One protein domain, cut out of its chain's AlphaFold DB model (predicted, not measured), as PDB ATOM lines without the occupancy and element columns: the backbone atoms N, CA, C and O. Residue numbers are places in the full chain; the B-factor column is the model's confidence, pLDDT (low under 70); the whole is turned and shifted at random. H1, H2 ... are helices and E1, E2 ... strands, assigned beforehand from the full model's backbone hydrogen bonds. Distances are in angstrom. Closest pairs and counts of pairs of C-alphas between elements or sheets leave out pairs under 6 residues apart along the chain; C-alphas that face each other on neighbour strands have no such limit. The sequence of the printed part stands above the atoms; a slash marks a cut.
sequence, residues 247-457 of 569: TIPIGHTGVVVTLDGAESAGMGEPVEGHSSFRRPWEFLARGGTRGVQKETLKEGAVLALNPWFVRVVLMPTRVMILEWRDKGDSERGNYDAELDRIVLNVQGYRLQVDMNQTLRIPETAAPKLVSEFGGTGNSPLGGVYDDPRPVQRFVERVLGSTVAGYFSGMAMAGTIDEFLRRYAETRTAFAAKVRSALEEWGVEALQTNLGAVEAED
ATOM      1  N   THR A 247       6.087  22.540  32.921       94.38
ATOM      2  CA  THR A 247       5.241  21.430  32.474       94.38
ATOM      3  C   THR A 247       4.663  21.756  31.106       94.38
ATOM      4  O   THR A 247       4.000  22.781  30.955       94.38
ATOM      5  N   ILE A 248       4.892  20.887  30.120       95.56
ATOM      6  CA  ILE A 248       4.296  21.016  28.786       95.56
ATOM      7  C   ILE A 248       3.005  20.184  28.744       95.56
ATOM      8  O   ILE A 248       3.076  18.956  28.836       95.56
ATOM      9  N   PRO A 249       1.820  20.809  28.640       94.62
ATOM     10  CA  PRO A 249       0.560  20.078  28.605       94.62
ATOM     11  C   PRO A 249       0.412  19.259  27.316       94.62
ATOM     12  O   PRO A 249       1.033  19.550  26.295       94.62
ATOM     13  N   ILE A 250      -0.444  18.236  27.361       93.62
ATOM     14  CA  ILE A 250      -0.788  17.423  26.184       93.62
ATOM     15  C   ILE A 250      -1.439  18.316  25.118       93.62
ATOM     16  O   ILE A 250      -2.218  19.221  25.439       93.62
ATOM     17  N   GLY A 251      -1.115  18.075  23.848       92.81
ATOM     18  CA  GLY A 251      -1.584  18.884  22.727       92.81
ATOM     19  C   GLY A 251      -0.904  20.250  22.629       92.81
ATOM     20  O   GLY A 251      -1.443  21.136  21.957       92.81
ATOM     21  N   HIS A 252       0.240  20.430  23.301       94.50
ATOM     22  CA  HIS A 252       1.098  21.607  23.195       94.50
ATOM     23  C   HIS A 252       2.565  21.213  22.999       94.50
ATOM     24  O   HIS A 252       3.020  20.176  23.469       94.50
ATOM     25  N   THR A 253       3.325  22.087  22.352       95.75
ATOM     26  CA  THR A 253       4.788  22.037  22.300       95.75
ATOM     27  C   THR A 253       5.355  23.268  22.999       95.75
ATOM     28  O   THR A 253       4.779  24.356  22.923       95.75
ATOM     29  N   GLY A 254       6.460  23.107  23.724       94.94
ATOM     30  CA  GLY A 254       7.134  24.214  24.397       94.94
ATOM     31  C   GLY A 254       8.221  24.804  23.512       94.94
ATOM     32  O   GLY A 254       9.294  24.216  23.388       94.94
ATOM     33  N   VAL A 255       7.985  25.974  22.925       94.94
ATOM     34  CA  VAL A 255       9.026  26.698  22.188       94.94
ATOM     35  C   VAL A 255       9.959  27.377  23.183       94.94
ATOM     36  O   VAL A 255       9.522  28.162  24.025       94.94
ATOM     37  N   VAL A 256      11.250  27.069  23.087       94.62
ATOM     38  CA  VAL A 256      12.274  27.581  23.999       94.62
ATOM     39  C   VAL A 256      12.843  28.891  23.467       94.62
ATOM     40  O   VAL A 256      13.232  28.991  22.305       94.62
ATOM     41  N   VAL A 257      12.932  29.893  24.335       93.50
ATOM     42  CA  VAL A 257      13.601  31.169  24.084       93.50
ATOM     43  C   VAL A 257      14.687  31.353  25.140       93.50
ATOM     44  O   VAL A 257      14.397  31.474  26.332       93.50
ATOM     45  N   THR A 258      15.945  31.355  24.715       94.12
ATOM     46  CA  THR A 258      17.101  31.573  25.590       94.12
ATOM     47  C   THR A 258      17.344  33.070  25.774       94.12
ATOM     48  O   THR A 258      17.282  33.859  24.828       94.12
ATOM     49  N   LEU A 259      17.600  33.481  27.014       91.62
ATOM     50  CA  LEU A 259      17.815  34.881  27.386       91.62
ATOM     51  C   LEU A 259      19.292  35.288  27.352       91.62
ATOM     52  O   LEU A 259      19.581  36.483  27.336       91.62
ATOM     53  N   ASP A 260      20.198  34.314  27.290       91.19
ATOM     54  CA  ASP A 260      21.645  34.499  27.200       91.19
ATOM     55  C   ASP A 260      22.251  33.510  26.189       91.19
ATOM     56  O   ASP A 260      21.653  32.470  25.894       91.19
ATOM     57  N   GLY A 261      23.413  33.847  25.636       91.31
ATOM     58  CA  GLY A 261      24.075  33.093  24.569       91.31
ATOM     59  C   GLY A 261      24.681  33.979  23.489       91.31
ATOM     60  O   GLY A 261      24.579  35.205  23.537       91.31
ATOM     61  N   ALA A 262      25.312  33.349  22.497       90.62
ATOM     62  CA  ALA A 262      25.885  34.066  21.362       90.62
ATOM     63  C   ALA A 262      24.798  34.816  20.573       90.62
ATOM     64  O   ALA A 262      23.659  34.349  20.464       90.62
ATOM     65  N   GLU A 263      25.144  35.973  20.009       87.00
ATOM     66  CA  GLU A 263      24.220  36.712  19.154       87.00
ATOM     67  C   GLU A 263      23.930  35.933  17.867       87.00
ATOM     68  O   GLU A 263      24.826  35.382  17.227       87.00
ATOM     69  N   SER A 264      22.655  35.898  17.489       81.88
ATOM     70  CA  SER A 264      22.161  35.246  16.282       81.88
ATOM     71  C   SER A 264      21.133  36.148  15.613       81.88
ATOM     72  O   SER A 264      20.285  36.738  16.281       81.88
ATOM     73  N   ALA A 265      21.195  36.230  14.284       77.06
ATOM     74  CA  ALA A 265      20.205  36.942  13.481       77.06
ATOM     75  C   ALA A 265      18.902  36.140  13.275       77.06
ATOM     76  O   ALA A 265      17.943  36.670  12.724       77.06
ATOM     77  N   GLY A 266      18.860  34.869  13.689       85.06
ATOM     78  CA  GLY A 266      17.707  33.988  13.509       85.06
ATOM     79  C   GLY A 266      17.548  32.969  14.635       85.06
ATOM     80  O   GLY A 266      18.119  33.115  15.719       85.06
ATOM     81  N   MET A 267      16.767  31.922  14.372       91.00
ATOM     82  CA  MET A 267      16.541  30.853  15.346       91.00
ATOM     83  C   MET A 267      17.827  30.072  15.636       91.00
ATOM     84  O   MET A 267      18.565  29.732  14.711       91.00
ATOM     85  N   GLY A 268      18.058  29.751  16.908       90.75
ATOM     86  CA  GLY A 268      19.196  28.946  17.342       90.75
ATOM     87  C   GLY A 268      19.126  27.512  16.831       90.75
ATOM     88  O   GLY A 268      18.073  26.870  16.897       90.75
ATOM     89  N   GLU A 269      20.246  27.017  16.303       93.00
ATOM     90  CA  GLU A 269      20.377  25.616  15.895       93.00
ATOM     91  C   GLU A 269      20.369  24.684  17.118       93.00
ATOM     92  O   GLU A 269      20.827  25.085  18.191       93.00
ATOM     93  N   PRO A 270      19.890  23.434  16.978       92.81
ATOM     94  CA  PRO A 270      19.949  22.454  18.057       92.81
ATOM     95  C   PRO A 270      21.392  22.195  18.507       92.81
ATOM     96  O   PRO A 270      22.292  22.009  17.684       92.81
ATOM     97  N   VAL A 271      21.601  22.144  19.821       93.50
ATOM     98  CA  VAL A 271      22.901  21.887  20.452       93.50
ATOM     99  C   VAL A 271      22.798  20.575  21.228       93.50
ATOM    100  O   VAL A 271      21.789  20.282  21.846       93.50
ATOM    101  N   GLU A 272      23.831  19.738  21.231       92.19
ATOM    102  CA  GLU A 272      23.782  18.476  21.986       92.19
ATOM    103  C   GLU A 272      24.340  18.618  23.415       92.19
ATOM    104  O   GLU A 272      25.151  19.497  23.704       92.19
ATOM    105  N   GLY A 273      23.944  17.723  24.329       90.12
ATOM    106  CA  GLY A 273      24.513  17.589  25.685       90.12
ATOM    107  C   GLY A 273      23.747  18.310  26.803       90.12
ATOM    108  O   GLY A 273      23.568  17.757  27.889       90.12
ATOM    109  N   HIS A 274      23.136  19.466  26.523       91.69
ATOM    110  CA  HIS A 274      22.472  20.296  27.546       91.69
ATOM    111  C   HIS A 274      21.173  19.718  28.152       91.69
ATOM    112  O   HIS A 274      20.550  20.353  29.010       91.69
ATOM    113  N   SER A 275      20.770  18.508  27.747       93.00
ATOM    114  CA  SER A 275      19.664  17.736  28.335       93.00
ATOM    115  C   SER A 275      18.327  18.491  28.360       93.00
ATOM    116  O   SER A 275      17.682  18.571  29.411       93.00
ATOM    117  N   SER A 276      17.925  19.052  27.212       94.00
ATOM    118  CA  SER A 276      16.728  19.899  27.064       94.00
ATOM    119  C   SER A 276      16.775  21.134  27.968       94.00
ATOM    120  O   SER A 276      15.847  21.430  28.712       94.00
ATOM    121  N   PHE A 277      17.912  21.831  27.917       95.81
ATOM    122  CA  PHE A 277      18.203  23.110  28.591       95.81
ATOM    123  C   PHE A 277      18.318  23.038  30.122       95.81
ATOM    124  O   PHE A 277      18.510  24.063  30.772       95.81
ATOM    125  N   ARG A 278      18.302  21.830  30.703       95.06
ATOM    126  CA  ARG A 278      18.583  21.600  32.133       95.06
ATOM    127  C   ARG A 278      20.034  21.880  32.515       95.06
ATOM    128  O   ARG A 278      20.319  22.117  33.684       95.06
ATOM    129  N   ARG A 279      20.948  21.871  31.539       95.69
ATOM    130  CA  ARG A 279      22.359  22.238  31.715       95.69
ATOM    131  C   ARG A 279      22.730  23.439  30.839       95.69
ATOM    132  O   ARG A 279      23.391  23.259  29.814       95.69
ATOM    133  N   PRO A 280      22.321  24.667  31.212       95.44
ATOM    134  CA  PRO A 280      22.613  25.874  30.433       95.44
ATOM    135  C   PRO A 280      24.099  26.084  30.134       95.44
ATOM    136  O   PRO A 280      24.457  26.574  29.070       95.44
ATOM    137  N   TRP A 281      24.982  25.678  31.049       94.56
ATOM    138  CA  TRP A 281      26.426  25.817  30.866       94.56
ATOM    139  C   TRP A 281      26.962  24.964  29.713       94.56
ATOM    140  O   TRP A 281      27.859  25.411  29.005       94.56
ATOM    141  N   GLU A 282      26.400  23.773  29.479       95.88
ATOM    142  CA  GLU A 282      26.768  22.950  28.322       95.88
ATOM    143  C   GLU A 282      26.247  23.557  27.016       95.88
ATOM    144  O   GLU A 282      26.951  23.524  26.009       95.88
ATOM    145  N   PHE A 283      25.048  24.153  27.043       96.12
ATOM    146  CA  PHE A 283      24.476  24.861  25.895       96.12
ATOM    147  C   PHE A 283      25.357  26.052  25.491       96.12
ATOM    148  O   PHE A 283      25.763  26.163  24.336       96.12
ATOM    149  N   LEU A 284      25.728  26.898  26.457       94.38
ATOM    150  CA  LEU A 284      26.583  28.064  26.221       94.38
ATOM    151  C   LEU A 284      27.994  27.665  25.769       94.38
ATOM    152  O   LEU A 284      28.515  28.226  24.807       94.38
ATOM    153  N   ALA A 285      28.601  26.660  26.410       93.50
ATOM    154  CA  ALA A 285      29.947  26.193  26.067       93.50
ATOM    155  C   ALA A 285      30.056  25.632  24.638       93.50
ATOM    156  O   ALA A 285      31.142  25.621  24.062       93.50
ATOM    157  N   ARG A 286      28.942  25.173  24.061       94.25
ATOM    158  CA  ARG A 286      28.870  24.618  22.703       94.25
ATOM    159  C   ARG A 286      28.394  25.631  21.657       94.25
ATOM    160  O   ARG A 286      28.068  25.235  20.544       94.25
ATOM    161  N   GLY A 287      28.386  26.922  21.992       92.06
ATOM    162  CA  GLY A 287      28.026  27.992  21.058       92.06
ATOM    163  C   GLY A 287      26.521  28.208  20.908       92.06
ATOM    164  O   GLY A 287      26.087  28.747  19.894       92.06
ATOM    165  N   GLY A 288      25.728  27.797  21.900       94.56
ATOM    166  CA  GLY A 288      24.298  28.062  21.925       94.56
ATOM    167  C   GLY A 288      23.991  29.558  21.818       94.56
ATOM    168  O   GLY A 288      24.657  30.404  22.425       94.56
ATOM    169  N   THR A 289      22.985  29.885  21.013       94.19
ATOM    170  CA  THR A 289      22.642  31.269  20.691       94.19
ATOM    171  C   THR A 289      21.498  31.768  21.559       94.19
ATOM    172  O   THR A 289      20.637  30.998  21.993       94.19
ATOM    173  N   ARG A 290      21.466  33.079  21.786       92.19
ATOM    174  CA  ARG A 290      20.338  33.763  22.415       92.19
ATOM    175  C   ARG A 290      19.142  33.817  21.453       92.19
ATOM    176  O   ARG A 290      19.329  33.934  20.245       92.19
ATOM    177  N   GLY A 291      17.921  33.794  21.988       91.88
ATOM    178  CA  GLY A 291      16.677  33.952  21.229       91.88
ATOM    179  C   GLY A 291      15.888  32.654  21.071       91.88
ATOM    180  O   GLY A 291      16.055  31.706  21.840       91.88
ATOM    181  N   VAL A 292      14.977  32.629  20.097       93.69
ATOM    182  CA  VAL A 292      14.112  31.467  19.830       93.69
ATOM    183  C   VAL A 292      14.951  30.296  19.324       93.69
ATOM    184  O   VAL A 292      15.779  30.469  18.436       93.69
ATOM    185  N   GLN A 293      14.735  29.108  19.875       95.38
ATOM    186  CA  GLN A 293      15.457  27.891  19.506       95.38
ATOM    187  C   GLN A 293      14.630  27.037  18.546       95.38
ATOM    188  O   GLN A 293      13.409  26.953  18.679       95.38
ATOM    189  N   LYS A 294      15.294  26.364  17.596       94.25
ATOM    190  CA  LYS A 294      14.643  25.361  16.737       94.25
ATOM    191  C   LYS A 294      14.244  24.105  17.507       94.25
ATOM    192  O   LYS A 294      13.264  23.460  17.149       94.25
ATOM    193  N   GLU A 295      15.007  23.742  18.538       94.69
ATOM    194  CA  GLU A 295      14.662  22.633  19.428       94.69
ATOM    195  C   GLU A 295      13.481  23.021  20.329       94.69
ATOM    196  O   GLU A 295      13.532  24.019  21.052       94.69
ATOM    197  N   THR A 296      12.425  22.207  20.310       95.12
ATOM    198  CA  THR A 296      11.235  22.377  21.149       95.12
ATOM    199  C   THR A 296      11.156  21.323  22.248       95.12
ATOM    200  O   THR A 296      11.653  20.204  22.117       95.12
ATOM    201  N   LEU A 297      10.458  21.658  23.328       95.62
ATOM    202  CA  LEU A 297      10.125  20.734  24.403       95.62
ATOM    203  C   LEU A 297       8.863  19.952  24.043       95.62
ATOM    204  O   LEU A 297       7.836  20.535  23.697       95.62
ATOM    205  N   LYS A 298       8.944  18.628  24.154       93.50
ATOM    206  CA  LYS A 298       7.841  17.717  23.831       93.50
ATOM    207  C   LYS A 298       6.708  17.810  24.852       93.50
ATOM    208  O   LYS A 298       6.939  18.119  26.022       93.50
ATOM    209  N   GLU A 299       5.497  17.479  24.410       93.62
ATOM    210  CA  GLU A 299       4.341  17.350  25.297       93.62
ATOM    211  C   GLU A 299       4.590  16.336  26.425       93.62
ATOM    212  O   GLU A 299       5.320  15.356  26.265       93.62
ATOM    213  N   GLY A 300       4.011  16.592  27.598       92.00
ATOM    214  CA  GLY A 300       4.175  15.757  28.789       92.00
ATOM    215  C   GLY A 300       5.524  15.905  29.504       92.00
ATOM    216  O   GLY A 300       5.724  15.276  30.544       92.00
ATOM    217  N   ALA A 301       6.449  16.724  28.996       92.94
ATOM    218  CA  ALA A 301       7.719  16.977  29.667       92.94
ATOM    219  C   ALA A 301       7.523  17.806  30.948       92.94
ATOM    220  O   ALA A 301       6.821  18.820  30.943       92.94
ATOM    221  N   VAL A 302       8.198  17.390  32.024       93.94
ATOM    222  CA  VAL A 302       8.314  18.129  33.289       93.94
ATOM    223  C   VAL A 302       9.796  18.397  33.534       93.94
ATOM    224  O   VAL A 302      10.589  17.461  33.660       93.94
ATOM    225  N   LEU A 303      10.192  19.669  33.513       94.06
ATOM    226  CA  LEU A 303      11.592  20.079  33.452       94.06
ATOM    227  C   LEU A 303      11.908  21.173  34.476       94.06
ATOM    228  O   LEU A 303      11.266  22.221  34.526       94.06
ATOM    229  N   ALA A 304      12.974  20.955  35.242       94.38
ATOM    230  CA  ALA A 304      13.589  21.967  36.091       94.38
ATOM    231  C   ALA A 304      14.459  22.901  35.232       94.38
ATOM    232  O   ALA A 304      15.610  22.581  34.929       94.38
ATOM    233  N   LEU A 305      13.893  24.029  34.798       95.69
ATOM    234  CA  LEU A 305      14.587  25.023  33.976       95.69
ATOM    235  C   LEU A 305      14.878  26.283  34.787       95.69
ATOM    236  O   LEU A 305      14.096  26.676  35.646       95.69
ATOM    237  N   ASN A 306      16.009  26.925  34.495       95.75
ATOM    238  CA  ASN A 306      16.388  28.178  35.134       95.75
ATOM    239  C   ASN A 306      15.605  29.348  34.500       95.75
ATOM    240  O   ASN A 306      15.885  29.677  33.342       95.75
ATOM    241  N   PRO A 307      14.675  30.014  35.212       94.00
ATOM    242  CA  PRO A 307      13.909  31.135  34.667       94.00
ATOM    243  C   PRO A 307      14.763  32.373  34.376       94.00
ATOM    244  O   PRO A 307      14.320  33.238  33.632       94.00
ATOM    245  N   TRP A 308      15.984  32.495  34.903       93.69
ATOM    246  CA  TRP A 308      16.894  33.554  34.457       93.69
ATOM    247  C   TRP A 308      17.463  33.288  33.060       93.69
ATOM    248  O   TRP A 308      17.890  34.226  32.395       93.69
ATOM    249  N   PHE A 309      17.470  32.029  32.613       94.38
ATOM    250  CA  PHE A 309      18.086  31.617  31.353       94.38
ATOM    251  C   PHE A 309      17.062  31.267  30.266       94.38
ATOM    252  O   PHE A 309      17.282  31.586  29.099       94.38
ATOM    253  N   VAL A 310      15.944  30.628  30.629       93.81
ATOM    254  CA  VAL A 310      14.970  30.076  29.676       93.81
ATOM    255  C   VAL A 310      13.575  30.649  29.869       93.81
ATOM    256  O   VAL A 310      13.013  30.620  30.966       93.81
ATOM    257  N   ARG A 311      12.965  31.053  28.757       92.38
ATOM    258  CA  ARG A 311      11.525  31.258  28.600       92.38
ATOM    259  C   ARG A 311      10.941  30.146  27.736       92.38
ATOM    260  O   ARG A 311      11.533  29.773  26.730       92.38
ATOM    261  N   VAL A 312       9.774  29.636  28.115       93.81
ATOM    262  CA  VAL A 312       9.040  28.629  27.347       93.81
ATOM    263  C   VAL A 312       7.678  29.188  26.966       93.81
ATOM    264  O   VAL A 312       6.891  29.551  27.839       93.81
ATOM    265  N   VAL A 313       7.414  29.259  25.664       92.94
ATOM    266  CA  VAL A 313       6.127  29.675  25.095       92.94
ATOM    267  C   VAL A 313       5.362  28.421  24.691       92.94
ATOM    268  O   VAL A 313       5.861  27.618  23.899       92.94
ATOM    269  N   LEU A 314       4.172  28.229  25.256       93.56
ATOM    270  CA  LEU A 314       3.321  27.093  24.914       93.56
ATOM    271  C   LEU A 314       2.632  27.340  23.572       93.56
ATOM    272  O   LEU A 314       1.978  28.360  23.382       93.56
ATOM    273  N   MET A 315       2.771  26.391  22.650       93.50
ATOM    274  CA  MET A 315       2.162  26.452  21.324       93.50
ATOM    275  C   MET A 315       1.226  25.258  21.122       93.50
ATOM    276  O   MET A 315       1.655  24.124  21.339       93.50
ATOM    277  N   PRO A 316      -0.035  25.465  20.704       94.38
ATOM    278  CA  PRO A 316      -0.983  24.373  20.511       94.38
ATOM    279  C   PRO A 316      -0.596  23.515  19.298       94.38
ATOM    280  O   PRO A 316      -0.396  24.034  18.203       94.38
ATOM    281  N   THR A 317      -0.552  22.193  19.470       93.94
ATOM    282  CA  THR A 317      -0.319  21.211  18.388       93.94
ATOM    283  C   THR A 317      -1.589  20.466  17.973       93.94
ATOM    284  O   THR A 317      -1.606  19.722  16.990       93.94
ATOM    285  N   ARG A 318      -2.682  20.675  18.714       93.62
ATOM    286  CA  ARG A 318      -4.007  20.127  18.407       93.62
ATOM    287  C   ARG A 318      -4.627  20.771  17.166       93.62
ATOM    288  O   ARG A 318      -4.272  21.878  16.767       93.62
ATOM    289  N   VAL A 319      -5.612  20.084  16.591       95.06
ATOM    290  CA  VAL A 319      -6.460  20.656  15.540       95.06
ATOM    291  C   VAL A 319      -7.271  21.815  16.117       95.06
ATOM    292  O   VAL A 319      -7.862  21.702  17.195       95.06
ATOM    293  N   MET A 320      -7.284  22.930  15.395       94.06
ATOM    294  CA  MET A 320      -7.999  24.149  15.750       94.06
ATOM    295  C   MET A 320      -8.970  24.512  14.635       94.06
ATOM    296  O   MET A 320      -8.667  24.319  13.460       94.06
ATOM    297  N   ILE A 321     -10.123  25.049  15.021       94.38
ATOM    298  CA  ILE A 321     -11.122  25.605  14.112       94.38
ATOM    299  C   ILE A 321     -11.153  27.102  14.398       94.38
ATOM    300  O   ILE A 321     -11.370  27.500  15.540       94.38
ATOM    301  N   LEU A 322     -10.870  27.901  13.378       94.31
ATOM    302  CA  LEU A 322     -10.890  29.357  13.431       94.31
ATOM    303  C   LEU A 322     -12.137  29.849  12.707       94.31
ATOM    304  O   LEU A 322     -12.427  29.376  11.606       94.31
ATOM    305  N   GLU A 323     -12.858  30.789  13.310       91.75
ATOM    306  CA  GLU A 323     -14.130  31.288  12.788       91.75
ATOM    307  C   GLU A 323     -14.068  32.797  12.564       91.75
ATOM    308  O   GLU A 323     -13.760  33.542  13.494       91.75
ATOM    309  N   TRP A 324     -14.446  33.245  11.367       91.56
ATOM    310  CA  TRP A 324     -14.617  34.666  11.060       91.56
ATOM    311  C   TRP A 324     -15.987  35.122  11.553       91.56
ATOM    312  O   TRP A 324     -16.996  34.908  10.884       91.56
ATOM    313  N   ARG A 325     -16.033  35.711  12.750       88.44
ATOM    314  CA  ARG A 325     -17.261  36.248  13.351       88.44
ATOM    315  C   ARG A 325     -16.936  37.299  14.397       88.44
ATOM    316  O   ARG A 325     -15.846  37.289  14.954       88.44
ATOM    317  N   ASP A 326     -17.925  38.116  14.744       84.06
ATOM    318  CA  ASP A 326     -17.774  39.048  15.859       84.06
ATOM    319  C   ASP A 326     -17.503  38.267  17.152       84.06
ATOM    320  O   ASP A 326     -18.207  37.300  17.484       84.06
ATOM    321  N   LYS A 327     -16.460  38.683  17.870       85.38
ATOM    322  CA  LYS A 327     -16.040  38.084  19.137       85.38
ATOM    323  C   LYS A 327     -16.429  38.997  20.292       85.38
ATOM    324  O   LYS A 327     -16.290  40.217  20.217       85.38
ATOM    325  N   GLY A 328     -16.922  38.402  21.374       83.44
ATOM    326  CA  GLY A 328     -17.200  39.132  22.610       83.44
ATOM    327  C   GLY A 328     -15.939  39.399  23.438       83.44
ATOM    328  O   GLY A 328     -14.886  38.799  23.224       83.44
ATOM    329  N   ASP A 329     -16.060  40.232  24.474       79.81
ATOM    330  CA  ASP A 329     -14.946  40.533  25.389       79.81
ATOM    331  C   ASP A 329     -14.377  39.293  26.097       79.81
ATOM    332  O   ASP A 329     -13.181  39.234  26.384       79.81
ATOM    333  N   SER A 330     -15.209  38.277  26.337       83.75
ATOM    334  CA  SER A 330     -14.800  36.996  26.925       83.75
ATOM    335  C   SER A 330     -13.957  36.122  25.991       83.75
ATOM    336  O   SER A 330     -13.362  35.153  26.447       83.75
ATOM    337  N   GLU A 331     -13.905  36.439  24.696       84.88
ATOM    338  CA  GLU A 331     -13.264  35.626  23.654       84.88
ATOM    339  C   GLU A 331     -11.927  36.214  23.180       84.88
ATOM    340  O   GLU A 331     -11.274  35.649  22.308       84.88
ATOM    341  N   ARG A 332     -11.462  37.308  23.796       80.38
ATOM    342  CA  ARG A 332     -10.187  37.970  23.456       80.38
ATOM    343  C   ARG A 332      -8.949  37.080  23.634       80.38
ATOM    344  O   ARG A 332      -7.893  37.384  23.089       80.38
ATOM    345  N   GLY A 333      -9.060  36.006  24.417       81.69
ATOM    346  CA  GLY A 333      -8.003  35.006  24.591       81.69
ATOM    347  C   GLY A 333      -7.973  33.924  23.507       81.69
ATOM    348  O   GLY A 333      -7.020  33.152  23.457       81.69
ATOM    349  N   ASN A 334      -8.988  33.850  22.641       89.25
ATOM    350  CA  ASN A 334      -9.049  32.838  21.592       89.25
ATOM    351  C   ASN A 334      -8.029  33.128  20.487       89.25
ATOM    352  O   ASN A 334      -7.667  34.274  20.224       89.25
ATOM    353  N   TYR A 335      -7.583  32.086  19.791       89.88
ATOM    354  CA  TYR A 335      -6.608  32.224  18.706       89.88
ATOM    355  C   TYR A 335      -7.147  32.973  17.479       89.88
ATOM    356  O   TYR A 335      -6.366  33.530  16.716       89.88
ATOM    357  N   ASP A 336      -8.468  33.006  17.308       87.88
ATOM    358  CA  ASP A 336      -9.196  33.721  16.260       87.88
ATOM    359  C   ASP A 336      -9.809  35.042  16.752       87.88
ATOM    360  O   ASP A 336     -10.706  35.576  16.107       87.88
ATOM    361  N   ALA A 337      -9.339  35.579  17.885       88.69
ATOM    362  CA  ALA A 337      -9.875  36.810  18.472       88.69
ATOM    363  C   ALA A 337      -9.819  38.024  17.527       88.69
ATOM    364  O   ALA A 337     -10.649  38.916  17.646       88.69
ATOM    365  N   GLU A 338      -8.861  38.039  16.597       87.38
ATOM    366  CA  GLU A 338      -8.645  39.121  15.625       87.38
ATOM    367  C   GLU A 338      -9.323  38.840  14.259       87.38
ATOM    368  O   GLU A 338      -9.098  39.561  13.289       87.38
ATOM    369  N   LEU A 339     -10.106  37.756  14.132       89.50
ATOM    370  CA  LEU A 339     -10.821  37.402  12.897       89.50
ATOM    371  C   LEU A 339     -12.276  37.888  12.925       89.50
ATOM    372  O   LEU A 339     -13.201  37.124  13.212       89.50
ATOM    373  N   ASP A 340     -12.468  39.152  12.562       88.06
ATOM    374  CA  ASP A 340     -13.796  39.750  12.391       88.06
ATOM    375  C   ASP A 340     -14.562  39.158  11.196       88.06
ATOM    376  O   ASP A 340     -13.997  38.499  10.315       88.06
ATOM    377  N   ARG A 341     -15.877  39.425  11.128       88.62
ATOM    378  CA  ARG A 341     -16.687  39.058   9.956       88.62
ATOM    379  C   ARG A 341     -16.102  39.641   8.674       88.62
ATOM    380  O   ARG A 341     -15.715  40.807   8.605       88.62
ATOM    381  N   ILE A 342     -16.131  38.841   7.615       86.50
ATOM    382  CA  ILE A 342     -15.679  39.268   6.294       86.50
ATOM    383  C   ILE A 342     -16.783  40.123   5.668       86.50
ATOM    384  O   ILE A 342     -17.774  39.592   5.169       86.50
ATOM    385  N   VAL A 343     -16.608  41.445   5.689       87.12
ATOM    386  CA  VAL A 343     -17.533  42.402   5.066       87.12
ATOM    387  C   VAL A 343     -16.959  42.892   3.739       87.12
ATOM    388  O   VAL A 343     -15.867  43.458   3.682       87.12
ATOM    389  N   LEU A 344     -17.715  42.701   2.663       86.88
ATOM    390  CA  LEU A 344     -17.351  43.069   1.300       86.88
ATOM    391  C   LEU A 344     -18.306  44.133   0.777       86.88
ATOM    392  O   LEU A 344     -19.507  44.077   1.023       86.88
ATOM    393  N   ASN A 345     -17.779  45.091   0.018       86.06
ATOM    394  CA  ASN A 345     -18.592  46.078  -0.680       86.06
ATOM    395  C   ASN A 345     -18.566  45.780  -2.182       86.06
ATOM    396  O   ASN A 345     -17.518  45.908  -2.813       86.06
ATOM    397  N   VAL A 346     -19.713  45.384  -2.734       83.81
ATOM    398  CA  VAL A 346     -19.888  45.085  -4.161       83.81
ATOM    399  C   VAL A 346     -21.033  45.942  -4.686       83.81
ATOM    400  O   VAL A 346     -22.163  45.837  -4.219       83.81
ATOM    401  N   GLN A 347     -20.746  46.832  -5.641       82.06
ATOM    402  CA  GLN A 347     -21.727  47.777  -6.203       82.06
ATOM    403  C   GLN A 347     -22.473  48.638  -5.159       82.06
ATOM    404  O   GLN A 347     -23.620  49.022  -5.376       82.06
ATOM    405  N   GLY A 348     -21.839  48.954  -4.027       80.00
ATOM    406  CA  GLY A 348     -22.457  49.731  -2.946       80.00
ATOM    407  C   GLY A 348     -23.283  48.899  -1.961       80.00
ATOM    408  O   GLY A 348     -23.721  49.442  -0.949       80.00
ATOM    409  N   TYR A 349     -23.456  47.597  -2.208       85.19
ATOM    410  CA  TYR A 349     -24.087  46.669  -1.276       85.19
ATOM    411  C   TYR A 349     -23.041  46.030  -0.363       85.19
ATOM    412  O   TYR A 349     -21.977  45.604  -0.819       85.19
ATOM    413  N   ARG A 350     -23.357  45.954   0.935       87.00
ATOM    414  CA  ARG A 350     -22.538  45.256   1.932       87.00
ATOM    415  C   ARG A 350     -22.955  43.791   2.002       87.00
ATOM    416  O   ARG A 350     -24.094  43.487   2.355       87.00
ATOM    417  N   LEU A 351     -22.025  42.916   1.645       86.25
ATOM    418  CA  LEU A 351     -22.163  41.467   1.713       86.25
ATOM    419  C   LEU A 351     -21.292  40.938   2.849       86.25
ATOM    420  O   LEU A 351     -20.158  41.384   3.021       86.25
ATOM    421  N   GLN A 352     -21.815  39.989   3.608       87.75
ATOM    422  CA  GLN A 352     -21.120  39.290   4.676       87.75
ATOM    423  C   GLN A 352     -20.899  37.840   4.256       87.75
ATOM    424  O   GLN A 352     -21.766  37.222   3.638       87.75
ATOM    425  N   VAL A 353     -19.712  37.317   4.550       84.94
ATOM    426  CA  VAL A 353     -19.339  35.944   4.207       84.94
ATOM    427  C   VAL A 353     -18.915  35.204   5.460       84.94
ATOM    428  O   VAL A 353     -17.952  35.599   6.121       84.94
ATOM    429  N   ASP A 354     -19.589  34.089   5.727       84.38
ATOM    430  CA  ASP A 354     -19.203  33.182   6.799       84.38
ATOM    431  C   ASP A 354     -18.079  32.261   6.341       84.38
ATOM    432  O   ASP A 354     -18.126  31.646   5.270       84.38
ATOM    433  N   MET A 355     -17.056  32.125   7.177       88.12
ATOM    434  CA  MET A 355     -15.926  31.254   6.898       88.12
ATOM    435  C   MET A 355     -15.428  30.595   8.175       88.12
ATOM    436  O   MET A 355     -15.320  31.228   9.226       88.12
ATOM    437  N   ASN A 356     -15.051  29.323   8.052       92.12
ATOM    438  CA  ASN A 356     -14.211  28.670   9.039       92.12
ATOM    439  C   ASN A 356     -13.000  27.995   8.389       92.12
ATOM    440  O   ASN A 356     -13.029  27.542   7.239       92.12
ATOM    441  N   GLN A 357     -11.915  27.950   9.152       93.94
ATOM    442  CA  GLN A 357     -10.673  27.304   8.767       93.94
ATOM    443  C   GLN A 357     -10.258  26.322   9.852       93.94
ATOM    444  O   GLN A 357      -9.959  26.711  10.977       93.94
ATOM    445  N   THR A 358     -10.163  25.051   9.481       95.31
ATOM    446  CA  THR A 358      -9.586  24.009  10.325       95.31
ATOM    447  C   THR A 358      -8.113  23.847   9.980       95.31
ATOM    448  O   THR A 358      -7.765  23.572   8.825       95.31
ATOM    449  N   LEU A 359      -7.235  24.005  10.964       95.38
ATOM    450  CA  LEU A 359      -5.792  23.887  10.780       95.38
ATOM    451  C   LEU A 359      -5.113  23.186  11.953       95.38
ATOM    452  O   LEU A 359      -5.688  23.036  13.032       95.38
ATOM    453  N   ARG A 360      -3.869  22.766  11.735       95.62
ATOM    454  CA  ARG A 360      -2.986  22.209  12.760       95.62
ATOM    455  C   ARG A 360      -1.613  22.856  12.642       95.62
ATOM    456  O   ARG A 360      -1.107  23.003  11.534       95.62
ATOM    457  N   ILE A 361      -1.009  23.210  13.774       95.50
ATOM    458  CA  ILE A 361       0.365  23.721  13.839       95.50
ATOM    459  C   ILE A 361       1.274  22.560  14.270       95.50
ATOM    460  O   ILE A 361       1.203  22.137  15.425       95.50
ATOM    461  N   PRO A 362       2.103  22.000  13.371       94.81
ATOM    462  CA  PRO A 362       3.088  20.988  13.742       94.81
ATOM    463  C   PRO A 362       4.161  21.557  14.676       94.81
ATOM    464  O   PRO A 362       4.456  22.754  14.651       94.81
ATOM    465  N   GLU A 363       4.818  20.688  15.451       93.50
ATOM    466  CA  GLU A 363       5.901  21.096  16.362       93.50
ATOM    467  C   GLU A 363       7.062  21.797  15.639       93.50
ATOM    468  O   GLU A 363       7.647  22.737  16.169       93.50
ATOM    469  N   THR A 364       7.337  21.403  14.395       94.12
ATOM    470  CA  THR A 364       8.413  21.952  13.559       94.12
ATOM    471  C   THR A 364       8.146  23.384  13.094       94.12
ATOM    472  O   THR A 364       9.089  24.123  12.816       94.12
ATOM    473  N   ALA A 365       6.876  23.796  13.022       94.56
ATOM    474  CA  ALA A 365       6.475  25.143  12.619       94.56
ATOM    475  C   ALA A 365       6.453  26.128  13.798       94.56
ATOM    476  O   ALA A 365       6.637  27.332  13.611       94.56
ATOM    477  N   ALA A 366       6.252  25.625  15.020       93.81
ATOM    478  CA  ALA A 366       6.050  26.448  16.206       93.81
ATOM    479  C   ALA A 366       7.199  27.448  16.482       93.81
ATOM    480  O   ALA A 366       6.892  28.625  16.695       93.81
ATOM    481  N   PRO A 367       8.496  27.075  16.395       94.25
ATOM    482  CA  PRO A 367       9.597  28.029  16.556       94.25
ATOM    483  C   PRO A 367       9.547  29.197  15.570       94.25
ATOM    484  O   PRO A 367       9.717  30.350  15.964       94.25
ATOM    485  N   LYS A 368       9.256  28.915  14.292       93.69
ATOM    486  CA  LYS A 368       9.190  29.936  13.237       93.69
ATOM    487  C   LYS A 368       8.087  30.952  13.532       93.69
ATOM    488  O   LYS A 368       8.312  32.153  13.405       93.69
ATOM    489  N   LEU A 369       6.924  30.480  13.985       92.62
ATOM    490  CA  LEU A 369       5.807  31.349  14.364       92.62
ATOM    491  C   LEU A 369       6.159  32.255  15.551       92.62
ATOM    492  O   LEU A 369       5.908  33.456  15.502       92.62
ATOM    493  N   VAL A 370       6.783  31.710  16.599       91.69
ATOM    494  CA  VAL A 370       7.194  32.503  17.770       91.69
ATOM    495  C   VAL A 370       8.283  33.514  17.406       91.69
ATOM    496  O   VAL A 370       8.251  34.638  17.901       91.69
ATOM    497  N   SER A 371       9.213  33.151  16.520       91.19
ATOM    498  CA  SER A 371      10.285  34.041  16.058       91.19
ATOM    499  C   SER A 371       9.757  35.264  15.303       91.19
ATOM    500  O   SER A 371      10.232  36.370  15.543       91.19
ATOM    501  N   GLU A 372       8.774  35.088  14.416       90.25
ATOM    502  CA  GLU A 372       8.266  36.169  13.554       90.25
ATOM    503  C   GLU A 372       7.136  36.981  14.201       90.25
ATOM    504  O   GLU A 372       7.074  38.207  14.080       90.25
ATOM    505  N   PHE A 373       6.224  36.314  14.914       88.31
ATOM    506  CA  PHE A 373       5.050  36.969  15.494       88.31
ATOM    507  C   PHE A 373       5.250  37.375  16.963       88.31
ATOM    508  O   PHE A 373       4.534  38.259  17.456       88.31
ATOM    509  N   GLY A 374       6.266  36.820  17.633       79.94
ATOM    510  CA  GLY A 374       6.632  37.107  19.024       79.94
ATOM    511  C   GLY A 374       5.641  36.558  20.057       79.94
ATOM    512  O   GLY A 374       4.534  36.166  19.714       79.94
ATOM    513  N   GLY A 375       6.023  36.578  21.340       64.75
ATOM    514  CA  GLY A 375       5.189  36.172  22.482       64.75
ATOM    515  C   GLY A 375       5.827  36.500  23.841       64.75
ATOM    516  O   GLY A 375       7.038  36.361  24.003       64.75
ATOM    517  N   THR A 376       4.988  37.006  24.750       55.50
ATOM    518  CA  THR A 376       5.146  37.496  26.137       55.50
ATOM    519  C   THR A 376       6.312  38.418  26.468       55.50
ATOM    520  O   THR A 376       7.289  38.012  27.084       55.50
ATOM    521  N   GLY A 377       6.100  39.714  26.190       56.47
ATOM    522  CA  GLY A 377       6.553  40.854  27.001       56.47
ATOM    523  C   GLY A 377       8.062  41.105  27.113       56.47
ATOM    524  O   GLY A 377       8.889  40.198  27.145       56.47
ATOM    525  N   ASN A 378       8.435  42.374  27.298       57.03
ATOM    526  CA  ASN A 378       9.809  42.790  27.619       57.03
ATOM    527  C   ASN A 378      10.258  42.347  29.031       57.03
ATOM    528  O   ASN A 378      11.117  42.990  29.631       57.03
ATOM    529  N   SER A 379       9.661  41.291  29.597       68.00
ATOM    530  CA  SER A 379      10.083  40.764  30.889       68.00
ATOM    531  C   SER A 379      11.546  40.323  30.776       68.00
ATOM    532  O   SER A 379      11.885  39.596  29.842       68.00
ATOM    533  N   PRO A 380      12.431  40.742  31.690       73.94
ATOM    534  CA  PRO A 380      13.803  40.248  31.734       73.94
ATOM    535  C   PRO A 380      13.881  38.813  32.282       73.94
ATOM    536  O   PRO A 380      14.956  38.222  32.286       73.94
ATOM    537  N   LEU A 381      12.756  38.259  32.753       82.69
ATOM    538  CA  LEU A 381      12.651  36.914  33.304       82.69
ATOM    539  C   LEU A 381      11.963  35.953  32.330       82.69
ATOM    540  O   LEU A 381      11.131  36.328  31.496       82.69
ATOM    541  N   GLY A 382      12.341  34.689  32.444       82.06
ATOM    542  CA  GLY A 382      11.773  33.557  31.736       82.06
ATOM    543  C   GLY A 382      10.627  32.902  32.502       82.06
ATOM    544  O   GLY A 382       9.814  33.594  33.114       82.06
ATOM    545  N   GLY A 383      10.532  31.575  32.411       83.44
ATOM    546  CA  GLY A 383       9.393  30.787  32.902       83.44
ATOM    547  C   GLY A 383       8.445  30.322  31.790       83.44
ATOM    548  O   GLY A 383       8.732  30.506  30.605       83.44
ATOM    549  N   VAL A 384       7.337  29.686  32.180       84.75
ATOM    550  CA  VAL A 384       6.305  29.186  31.254       84.75
ATOM    551  C   VAL A 384       5.249  30.248  31.029       84.75
ATOM    552  O   VAL A 384       4.686  30.771  31.990       84.75
ATOM    553  N   TYR A 385       4.949  30.516  29.766       81.19
ATOM    554  CA  TYR A 385       3.900  31.437  29.368       81.19
ATOM    555  C   TYR A 385       2.922  30.734  28.436       81.19
ATOM    556  O   TYR A 385       3.303  30.235  27.373       81.19
ATOM    557  N   ASP A 386       1.660  30.725  28.849       82.31
ATOM    558  CA  ASP A 386       0.533  30.452  27.969       82.31
ATOM    559  C   ASP A 386       0.114  31.786  27.339       82.31
ATOM    560  O   ASP A 386      -0.664  32.549  27.912       82.31
ATOM    561  N   ASP A 387       0.772  32.137  26.233       83.38
ATOM    562  CA  ASP A 387       0.501  33.369  25.499       83.38
ATOM    563  C   ASP A 387      -0.173  33.044  24.163       83.38
ATOM    564  O   ASP A 387       0.482  32.476  23.284       83.38
ATOM    565  N   PRO A 388      -1.442  33.437  23.949       87.94
ATOM    566  CA  PRO A 388      -2.101  33.236  22.665       87.94
ATOM    567  C   PRO A 388      -1.607  34.202  21.576       87.94
ATOM    568  O   PRO A 388      -1.881  33.979  20.394       87.94
ATOM    569  N   ARG A 389      -0.867  35.267  21.923       89.44
ATOM    570  CA  ARG A 389      -0.491  36.356  21.002       89.44
ATOM    571  C   ARG A 389       0.317  35.937  19.765       89.44
ATOM    572  O   ARG A 389      -0.007  36.471  18.701       89.44
ATOM    573  N   PRO A 390       1.323  35.037  19.826       90.88
ATOM    574  CA  PRO A 390       2.013  34.571  18.622       90.88
ATOM    575  C   PRO A 390       1.042  33.980  17.601       90.88
ATOM    576  O   PRO A 390       1.093  34.314  16.418       90.88
ATOM    577  N   VAL A 391       0.117  33.139  18.073       91.69
ATOM    578  CA  VAL A 391      -0.880  32.487  17.220       91.69
ATOM    579  C   VAL A 391      -1.900  33.505  16.720       91.69
ATOM    580  O   VAL A 391      -2.162  33.532  15.526       91.69
ATOM    581  N   GLN A 392      -2.418  34.386  17.582       92.12
ATOM    582  CA  GLN A 392      -3.366  35.437  17.182       92.12
ATOM    583  C   GLN A 392      -2.798  36.326  16.074       92.12
ATOM    584  O   GLN A 392      -3.448  36.545  15.060       92.12
ATOM    585  N   ARG A 393      -1.551  36.786  16.221       92.38
ATOM    586  CA  ARG A 393      -0.878  37.618  15.214       92.38
ATOM    587  C   ARG A 393      -0.612  36.867  13.919       92.38
ATOM    588  O   ARG A 393      -0.719  37.464  12.853       92.38
ATOM    589  N   PHE A 394      -0.247  35.587  13.999       93.44
ATOM    590  CA  PHE A 394      -0.127  34.739  12.817       93.44
ATOM    591  C   PHE A 394      -1.470  34.633  12.091       93.44
ATOM    592  O   PHE A 394      -1.548  34.863  10.885       93.44
ATOM    593  N   VAL A 395      -2.536  34.337  12.832       92.81
ATOM    594  CA  VAL A 395      -3.892  34.209  12.304       92.81
ATOM    595  C   VAL A 395      -4.352  35.524  11.665       92.81
ATOM    596  O   VAL A 395      -4.761  35.524  10.512       92.81
ATOM    597  N   GLU A 396      -4.201  36.656  12.341       92.50
ATOM    598  CA  GLU A 396      -4.542  37.982  11.816       92.50
ATOM    599  C   GLU A 396      -3.744  38.318  10.540       92.50
ATOM    600  O   GLU A 396      -4.302  38.629   9.484       92.50
ATOM    601  N   ARG A 397      -2.411  38.230  10.617       92.38
ATOM    602  CA  ARG A 397      -1.511  38.748   9.577       92.38
ATOM    603  C   ARG A 397      -1.332  37.821   8.392       92.38
ATOM    604  O   ARG A 397      -1.030  38.322   7.314       92.38
ATOM    605  N   VAL A 398      -1.478  36.511   8.566       92.19
ATOM    606  CA  VAL A 398      -1.334  35.536   7.477       92.19
ATOM    607  C   VAL A 398      -2.703  35.124   6.970       92.19
ATOM    608  O   VAL A 398      -3.002  35.344   5.797       92.19
ATOM    609  N   LEU A 399      -3.561  34.571   7.830       91.50
ATOM    610  CA  LEU A 399      -4.885  34.122   7.401       91.50
ATOM    611  C   LEU A 399      -5.811  35.298   7.111       91.50
ATOM    612  O   LEU A 399      -6.329  35.385   6.000       91.50
ATOM    613  N   GLY A 400      -5.980  36.221   8.058       89.94
ATOM    614  CA  GLY A 400      -6.854  37.383   7.906       89.94
ATOM    615  C   GLY A 400      -6.508  38.198   6.660       89.94
ATOM    616  O   GLY A 400      -7.377  38.445   5.823       89.94
ATOM    617  N   SER A 401      -5.226  38.521   6.464       90.62
ATOM    618  CA  SER A 401      -4.771  39.273   5.283       90.62
ATOM    619  C   SER A 401      -4.946  38.510   3.960       90.62
ATOM    620  O   SER A 401      -5.386  39.100   2.970       90.62
ATOM    621  N   THR A 402      -4.666  37.199   3.924       90.31
ATOM    622  CA  THR A 402      -4.816  36.373   2.712       90.31
ATOM    623  C   THR A 402      -6.278  36.287   2.291       90.31
ATOM    624  O   THR A 402      -6.600  36.431   1.105       90.31
ATOM    625  N   VAL A 403      -7.161  36.075   3.266       89.88
ATOM    626  CA  VAL A 403      -8.606  35.986   3.071       89.88
ATOM    627  C   VAL A 403      -9.164  37.333   2.611       89.88
ATOM    628  O   VAL A 403      -9.791  37.401   1.551       89.88
ATOM    629  N   ALA A 404      -8.857  38.416   3.329       86.81
ATOM    630  CA  ALA A 404      -9.293  39.764   2.976       86.81
ATOM    631  C   ALA A 404      -8.814  40.174   1.573       86.81
ATOM    632  O   ALA A 404      -9.605  40.658   0.764       86.81
ATOM    633  N   GLY A 405      -7.544  39.919   1.243       86.69
ATOM    634  CA  GLY A 405      -6.981  40.230  -0.070       86.69
ATOM    635  C   GLY A 405      -7.628  39.436  -1.207       86.69
ATOM    636  O   GLY A 405      -7.846  39.972  -2.293       86.69
ATOM    637  N   TYR A 406      -7.975  38.167  -0.974       87.31
ATOM    638  CA  TYR A 406      -8.671  37.352  -1.969       87.31
ATOM    639  C   TYR A 406     -10.087  37.867  -2.251       87.31
ATOM    640  O   TYR A 406     -10.438  38.099  -3.408       87.31
ATOM    641  N   PHE A 407     -10.886  38.087  -1.205       84.69
ATOM    642  CA  PHE A 407     -12.262  38.545  -1.369       84.69
ATOM    643  C   PHE A 407     -12.358  39.988  -1.861       84.69
ATOM    644  O   PHE A 407     -13.207  40.278  -2.700       84.69
ATOM    645  N   SER A 408     -11.464  40.877  -1.418       82.56
ATOM    646  CA  SER A 408     -11.377  42.241  -1.948       82.56
ATOM    647  C   SER A 408     -11.075  42.236  -3.451       82.56
ATOM    648  O   SER A 408     -11.736  42.942  -4.212       82.56
ATOM    649  N   GLY A 409     -10.167  41.364  -3.907       82.38
ATOM    650  CA  GLY A 409      -9.891  41.171  -5.333       82.38
ATOM    651  C   GLY A 409     -11.108  40.686  -6.129       82.38
ATOM    652  O   GLY A 409     -11.346  41.180  -7.228       82.38
ATOM    653  N   MET A 410     -11.913  39.772  -5.573       80.50
ATOM    654  CA  MET A 410     -13.167  39.340  -6.209       80.50
ATOM    655  C   MET A 410     -14.225  40.449  -6.228       80.50
ATOM    656  O   MET A 410     -14.889  40.633  -7.244       80.50
ATOM    657  N   ALA A 411     -14.362  41.205  -5.135       78.00
ATOM    658  CA  ALA A 411     -15.322  42.301  -5.008       78.00
ATOM    659  C   ALA A 411     -15.027  43.464  -5.971       78.00
ATOM    660  O   ALA A 411     -15.948  44.089  -6.491       78.00
ATOM    661  N   MET A 412     -13.747  43.726  -6.262       76.94
ATOM    662  CA  MET A 412     -13.324  44.722  -7.257       76.94
ATOM    663  C   MET A 412     -13.689  44.329  -8.695       76.94
ATOM    664  O   MET A 412     -13.690  45.177  -9.584       76.94
ATOM    665  N   ALA A 413     -13.946  43.045  -8.945       66.75
ATOM    666  CA  ALA A 413     -13.913  42.480 -10.281       66.75
ATOM    667  C   ALA A 413     -15.262  42.472 -11.019       66.75
ATOM    668  O   ALA A 413     -15.321  41.844 -12.074       66.75
ATOM    669  N   GLY A 414     -16.304  43.150 -10.513       69.06
ATOM    670  CA  GLY A 414     -17.540  43.346 -11.274       69.06
ATOM    671  C   GLY A 414     -18.824  43.506 -10.458       69.06
ATOM    672  O   GLY A 414     -18.850  44.120  -9.392       69.06
ATOM    673  N   THR A 415     -19.922  43.013 -11.034       80.00
ATOM    674  CA  THR A 415     -21.283  43.120 -10.491       80.00
ATOM    675  C   THR A 415     -21.567  42.070  -9.409       80.00
ATOM    676  O   THR A 415     -20.804  41.118  -9.250       80.00
ATOM    677  N   ILE A 416     -22.680  42.205  -8.676       78.50
ATOM    678  CA  ILE A 416     -23.102  41.191  -7.689       78.50
ATOM    679  C   ILE A 416     -23.268  39.805  -8.340       78.50
ATOM    680  O   ILE A 416     -22.814  38.814  -7.778       78.50
ATOM    681  N   ASP A 417     -23.856  39.729  -9.538       76.75
ATOM    682  CA  ASP A 417     -24.059  38.456 -10.253       76.75
ATOM    683  C   ASP A 417     -22.723  37.777 -10.596       76.75
ATOM    684  O   ASP A 417     -22.541  36.579 -10.383       76.75
ATOM    685  N   GLU A 418     -21.743  38.560 -11.053       76.75
ATOM    686  CA  GLU A 418     -20.405  38.060 -11.367       76.75
ATOM    687  C   GLU A 418     -19.651  37.603 -10.113       76.75
ATOM    688  O   GLU A 418     -18.965  36.577 -10.142       76.75
ATOM    689  N   PHE A 419     -19.819  38.317  -8.995       81.38
ATOM    690  CA  PHE A 419     -19.281  37.906  -7.702       81.38
ATOM    691  C   PHE A 419     -19.870  36.564  -7.251       81.38
ATOM    692  O   PHE A 419     -19.110  35.670  -6.894       81.38
ATOM    693  N   LEU A 420     -21.194  36.387  -7.309       76.56
ATOM    694  CA  LEU A 420     -21.862  35.161  -6.852       76.56
ATOM    695  C   LEU A 420     -21.512  33.945  -7.717       76.56
ATOM    696  O   LEU A 420     -21.222  32.876  -7.176       76.56
ATOM    697  N   ARG A 421     -21.460  34.109  -9.046       76.38
ATOM    698  CA  ARG A 421     -21.017  33.041  -9.963       76.38
ATOM    699  C   ARG A 421     -19.591  32.601  -9.650       76.38
ATOM    700  O   ARG A 421     -19.335  31.415  -9.453       76.38
ATOM    701  N   ARG A 422     -18.669  33.561  -9.512       75.50
ATOM    702  CA  ARG A 422     -17.275  33.267  -9.154       75.50
ATOM    703  C   ARG A 422     -17.162  32.678  -7.753       75.50
ATOM    704  O   ARG A 422     -16.363  31.770  -7.548       75.50
ATOM    705  N   TYR A 423     -17.955  33.135  -6.792       75.50
ATOM    706  CA  TYR A 423     -17.953  32.596  -5.434       75.50
ATOM    707  C   TYR A 423     -18.287  31.094  -5.422       75.50
ATOM    708  O   TYR A 423     -17.577  30.312  -4.785       75.50
ATOM    709  N   ALA A 424     -19.298  30.676  -6.192       66.81
ATOM    710  CA  ALA A 424     -19.686  29.271  -6.323       66.81
ATOM    711  C   ALA A 424     -18.619  28.419  -7.035       66.81
ATOM    712  O   ALA A 424     -18.307  27.311  -6.593       66.81
ATOM    713  N   GLU A 425     -18.017  28.944  -8.103       70.50
ATOM    714  CA  GLU A 425     -17.031  28.226  -8.923       70.50
ATOM    715  C   GLU A 425     -15.652  28.107  -8.252       70.50
ATOM    716  O   GLU A 425     -14.904  27.160  -8.506       70.50
ATOM    717  N   THR A 426     -15.302  29.034  -7.355       68.88
ATOM    718  CA  THR A 426     -13.907  29.218  -6.917       68.88
ATOM    719  C   THR A 426     -13.627  28.723  -5.494       68.88
ATOM    720  O   THR A 426     -12.524  28.921  -4.984       68.88
ATOM    721  N   ARG A 427     -14.561  28.010  -4.844       71.44
ATOM    722  CA  ARG A 427     -14.359  27.443  -3.489       71.44
ATOM    723  C   ARG A 427     -13.088  26.586  -3.397       71.44
ATOM    724  O   ARG A 427     -12.330  26.697  -2.434       71.44
ATOM    725  N   THR A 428     -12.814  25.787  -4.427       77.44
ATOM    726  CA  THR A 428     -11.613  24.937  -4.518       77.44
ATOM    727  C   THR A 428     -10.333  25.756  -4.681       77.44
ATOM    728  O   THR A 428      -9.332  25.482  -4.023       77.44
ATOM    729  N   ALA A 429     -10.358  26.778  -5.537       83.75
ATOM    730  CA  ALA A 429      -9.194  27.621  -5.801       83.75
ATOM    731  C   ALA A 429      -8.875  28.557  -4.622       83.75
ATOM    732  O   ALA A 429      -7.704  28.756  -4.302       83.75
ATOM    733  N   PHE A 430      -9.888  29.045  -3.902       87.19
ATOM    734  CA  PHE A 430      -9.686  29.753  -2.641       87.19
ATOM    735  C   PHE A 430      -9.042  28.858  -1.578       87.19
ATOM    736  O   PHE A 430      -8.033  29.242  -0.986       87.19
ATOM    737  N   ALA A 431      -9.569  27.645  -1.376       87.00
ATOM    738  CA  ALA A 431      -8.990  26.688  -0.435       87.00
ATOM    739  C   ALA A 431      -7.528  26.354  -0.785       87.00
ATOM    740  O   ALA A 431      -6.687  26.261   0.107       87.00
ATOM    741  N   ALA A 432      -7.197  26.240  -2.078       89.12
ATOM    742  CA  ALA A 432      -5.819  26.055  -2.534       89.12
ATOM    743  C   ALA A 432      -4.920  27.257  -2.192       89.12
ATOM    744  O   ALA A 432      -3.789  27.066  -1.749       89.12
ATOM    745  N   LYS A 433      -5.424  28.490  -2.335       90.25
ATOM    746  CA  LYS A 433      -4.682  29.705  -1.967       90.25
ATOM    747  C   LYS A 433      -4.419  29.785  -0.462       90.25
ATOM    748  O   LYS A 433      -3.291  30.054  -0.064       90.25
ATOM    749  N   VAL A 434      -5.433  29.520   0.367       91.44
ATOM    750  CA  VAL A 434      -5.285  29.492   1.834       91.44
ATOM    751  C   VAL A 434      -4.302  28.401   2.257       91.44
ATOM    752  O   VAL A 434      -3.426  28.653   3.079       91.44
ATOM    753  N   ARG A 435      -4.392  27.211   1.650       92.62
ATOM    754  CA  ARG A 435      -3.443  26.119   1.891       92.62
ATOM    755  C   ARG A 435      -2.011  26.536   1.567       92.62
ATOM    756  O   ARG A 435      -1.152  26.400   2.426       92.62
ATOM    757  N   SER A 436      -1.776  27.101   0.384       93.06
ATOM    758  CA  SER A 436      -0.442  27.559  -0.023       93.06
ATOM    759  C   SER A 436       0.122  28.627   0.920       93.06
ATOM    760  O   SER A 436       1.313  28.597   1.212       93.06
ATOM    761  N   ALA A 437      -0.715  29.548   1.410       92.81
ATOM    762  CA  ALA A 437      -0.292  30.570   2.366       92.81
ATOM    763  C   ALA A 437       0.091  29.968   3.729       92.81
ATOM    764  O   ALA A 437       1.045  30.421   4.350       92.81
ATOM    765  N   LEU A 438      -0.625  28.940   4.200       94.31
ATOM    766  CA  LEU A 438      -0.311  28.247   5.455       94.31
ATOM    767  C   LEU A 438       0.932  27.346   5.343       94.31
ATOM    768  O   LEU A 438       1.747  27.301   6.268       94.31
ATOM    769  N   GLU A 439       1.113  26.676   4.203       94.25
ATOM    770  CA  GLU A 439       2.245  25.777   3.940       94.25
ATOM    771  C   GLU A 439       3.601  26.499   3.980       94.25
ATOM    772  O   GLU A 439       4.579  25.931   4.464       94.25
ATOM    773  N   GLU A 440       3.671  27.773   3.574       93.62
ATOM    774  CA  GLU A 440       4.891  28.597   3.667       93.62
ATOM    775  C   GLU A 440       5.400  28.748   5.117       93.62
ATOM    776  O   GLU A 440       6.599  28.907   5.388       93.62
ATOM    777  N   TRP A 441       4.486  28.643   6.080       94.06
ATOM    778  CA  TRP A 441       4.772  28.689   7.511       94.06
ATOM    779  C   TRP A 441       4.918  27.301   8.139       94.06
ATOM    780  O   TRP A 441       5.181  27.206   9.335       94.06
ATOM    781  N   GLY A 442       4.783  26.232   7.348       93.19
ATOM    782  CA  GLY A 442       4.763  24.851   7.829       93.19
ATOM    783  C   GLY A 442       3.483  24.490   8.585       93.19
ATOM    784  O   GLY A 442       3.463  23.493   9.300       93.19
ATOM    785  N   VAL A 443       2.427  25.301   8.464       95.88
ATOM    786  CA  VAL A 443       1.129  25.064   9.105       95.88
ATOM    787  C   VAL A 443       0.252  24.242   8.171       95.88
ATOM    788  O   VAL A 443       0.150  24.514   6.978       95.88
ATOM    789  N   GLU A 444      -0.411  23.229   8.718       94.94
ATOM    790  CA  GLU A 444      -1.231  22.320   7.930       94.94
ATOM    791  C   GLU A 444      -2.673  22.824   7.833       94.94
ATOM    792  O   GLU A 444      -3.389  22.923   8.835       94.94
ATOM    793  N   ALA A 445      -3.127  23.091   6.610       94.31
ATOM    794  CA  ALA A 445      -4.522  23.399   6.321       94.31
ATOM    795  C   ALA A 445      -5.316  22.099   6.121       94.31
ATOM    796  O   ALA A 445      -5.167  21.430   5.097       94.31
ATOM    797  N   LEU A 446      -6.176  21.746   7.079       93.19
ATOM    798  CA  LEU A 446      -6.968  20.513   7.011       93.19
ATOM    799  C   LEU A 446      -8.244  20.712   6.194       93.19
ATOM    800  O   LEU A 446      -8.526  19.946   5.274       93.19
ATOM    801  N   GLN A 447      -9.014  21.753   6.512       91.56
ATOM    802  CA  GLN A 447     -10.292  22.016   5.857       91.56
ATOM    803  C   GLN A 447     -10.588  23.511   5.822       91.56
ATOM    804  O   GLN A 447     -10.390  24.211   6.810       91.56
ATOM    805  N   THR A 448     -11.109  23.980   4.693       90.94
ATOM    806  CA  THR A 448     -11.578  25.354   4.512       90.94
ATOM    807  C   THR A 448     -13.049  25.298   4.138       90.94
ATOM    808  O   THR A 448     -13.392  24.746   3.087       90.94
ATOM    809  N   ASN A 449     -13.926  25.853   4.973       88.06
ATOM    810  CA  ASN A 449     -15.342  25.938   4.642       88.06
ATOM    811  C   ASN A 449     -15.756  27.385   4.444       88.06
ATOM    812  O   ASN A 449     -15.611  28.222   5.332       88.06
ATOM    813  N   LEU A 450     -16.322  27.627   3.268       85.38
ATOM    814  CA  LEU A 450     -17.058  28.835   2.958       85.38
ATOM    815  C   LEU A 450     -18.541  28.558   3.178       85.38
ATOM    816  O   LEU A 450     -19.069  27.557   2.672       85.38
ATOM    817  N   GLY A 451     -19.162  29.425   3.964       81.00
ATOM    818  CA  GLY A 451     -20.588  29.461   4.220       81.00
ATOM    819  C   GLY A 451     -21.349  30.206   3.128       81.00
ATOM    820  O   GLY A 451     -20.844  30.438   2.022       81.00
ATOM    821  N   ALA A 452     -22.593  30.545   3.449       76.69
ATOM    822  CA  ALA A 452     -23.434  31.357   2.588       76.69
ATOM    823  C   ALA A 452     -22.952  32.816   2.565       76.69
ATOM    824  O   ALA A 452     -22.237  33.271   3.459       76.69
ATOM    825  N   VAL A 453     -23.345  33.527   1.512       82.00
ATOM    826  CA  VAL A 453     -23.185  34.978   1.421       82.00
ATOM    827  C   VAL A 453     -24.495  35.606   1.868       82.00
ATOM    828  O   VAL A 453     -25.540  35.307   1.293       82.00
ATOM    829  N   GLU A 454     -24.433  36.482   2.861       83.69
ATOM    830  CA  GLU A 454     -25.583  37.238   3.344       83.69
ATOM    831  C   GLU A 454     -25.466  38.695   2.903       83.69
ATOM    832  O   GLU A 454     -24.389  39.289   2.943       83.69
ATOM    833  N   ALA A 455     -26.568  39.295   2.467       84.44
ATOM    834  CA  ALA A 455     -26.611  40.727   2.195       84.44
ATOM    835  C   ALA A 455     -27.227  41.466   3.382       84.44
ATOM    836  O   ALA A 455     -28.243  41.039   3.927       84.44
ATOM    837  N   GLU A 456     -26.669  42.619   3.750       85.75
ATOM    838  CA  GLU A 456     -27.306  43.460   4.771       85.75
ATOM    839  C   GLU A 456     -28.617  44.093   4.285       85.75
ATOM    840  O   GLU A 456     -29.492  44.405   5.092       85.75
ATOM    841  N   ASP A 457     -28.760  44.303   2.970       84.88
ATOM    842  CA  ASP A 457     -30.016  44.761   2.382       84.88
ATOM    843  C   ASP A 457     -31.054  43.620   2.429       84.88
ATOM    844  O   ASP A 457     -30.844  42.588   1.780       84.88
TER     845      ASP A 457
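Overview. This is residues 247 to 457 of the 569 residues of the protein "PHB domain-containing protein" of Nonomuraea jabiensis (UniProt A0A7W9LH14). This is a rod of two parts set end to end: in the longer part three helices, H3, H4 and H5, cover a strongly twisted sheet built round the long strand E6, and in the other part H2 packs on a second twisted sheet, E2, E1, E3 and E7. In the longer part, E8 runs along one side of E6 and the shorter E4 and E5 lie along the other, while at the far end of the second part the short helix H1 and the loop of residues 259 to 279 lie beyond E1 and E2. The printed part has 211 residues, with five named helices and eight named strands in the order E1 H1 E2 E3 E4 E5 E6 H2 E7 H3 H4 H5 E8; the class is mixed, helices and strands. The branched sheet of E4, E5, E6 and E8 is antiparallel, and the other, in the order E2, E1, E3, E7, is mixed. The whole is only just loose, close to compact, with a radius of gyration of the C-alphas of 20.5 A and spans of 66 by 32 by 27 A.

Along the chain. In the branched sheet, E6 is residues 349 to 360, 35.2 A long, E8 is 444 to 455, 31.9 A long, E4 is 319 to 323 and E5 is 342 to 346. E8 bends by 51 degrees at residue 447, and its last C-alpha, 455, is at (-26.611, 40.727, 2.195). On this sheet are H3, residues 389 to 411 and 30.5 A long, H4, residues 416 to 425 and 14.4 A long, and H5, residues 427 to 439 and 18.3 A long; C-alpha 389 is at (-0.491, 36.356, 21.002). In the other sheet, E1 is residues 252 to 258, 19.0 A long, from C-alpha 252 at (1.098, 21.607, 23.195); E2 is 291 to 297, E3 is 310 to 316 and E7 is 383 to 385. H1 is residues 280 to 285 and H2 is residues 366 to 373.

Arrangement. E6 and E8 are antiparallel neighbours at 162 degrees, with N 358 and O 447 at 2.8 A. On the other side of E6 are E4, with N 322 and O 357 at 2.8 A, and E5, which forms a hairpin with E6, with N 344 and O 351 at 2.8 A. H3 is on this sheet at a height of 7.1 A and runs along the strands, at 18 degrees to E5 on the local plane. H4 is on the same face, at a height of 9.3 A. H5 lies over E8, at a height of 7.6 A, and the closest C-alphas, of Arg 435 and Ala 445, are 5.3 A apart. H3 is the hub. It touches H5 at a shallow tilt of 33 degrees, only just short of steep, opposite ways, with C-alphas 402 and 434 closest at 7.0 A. H3 and H4 only just touch, with 3 pairs of C-alphas within 8 A, the closest being 410 and 419 at 6.5 A. H3 touches H2 with residues 389 to 394 alone; C-alphas 373 and 390 are closest, at 5.0 A. H2 is on the other sheet, over E1, at a height of 8.1 A. In that sheet E1 is antiparallel to E2, with N 293 and O 256 at 2.9 A, and to E3, with N 255 and O 313 at 2.9 A; E7 is parallel to E3, with N 385 and O 312 at 2.9 A. H1 is not on this sheet. Every O i to N i+4 pair is within hydrogen-bond range in H1, H2, H4 and H5, and 18 of 19 in H3.

Size, cuts and confidence. The two C-alphas farthest apart, those of Ala 285 and Asp 457, are 67.1 A apart. The printed part has no cut. The links from E1 to H1, E2 to E3 and E4 to E5 are long. The mean pLDDT of the printed part is 88.3, and residues 375 to 379, 413 to 414, 424 and 426 are under 70.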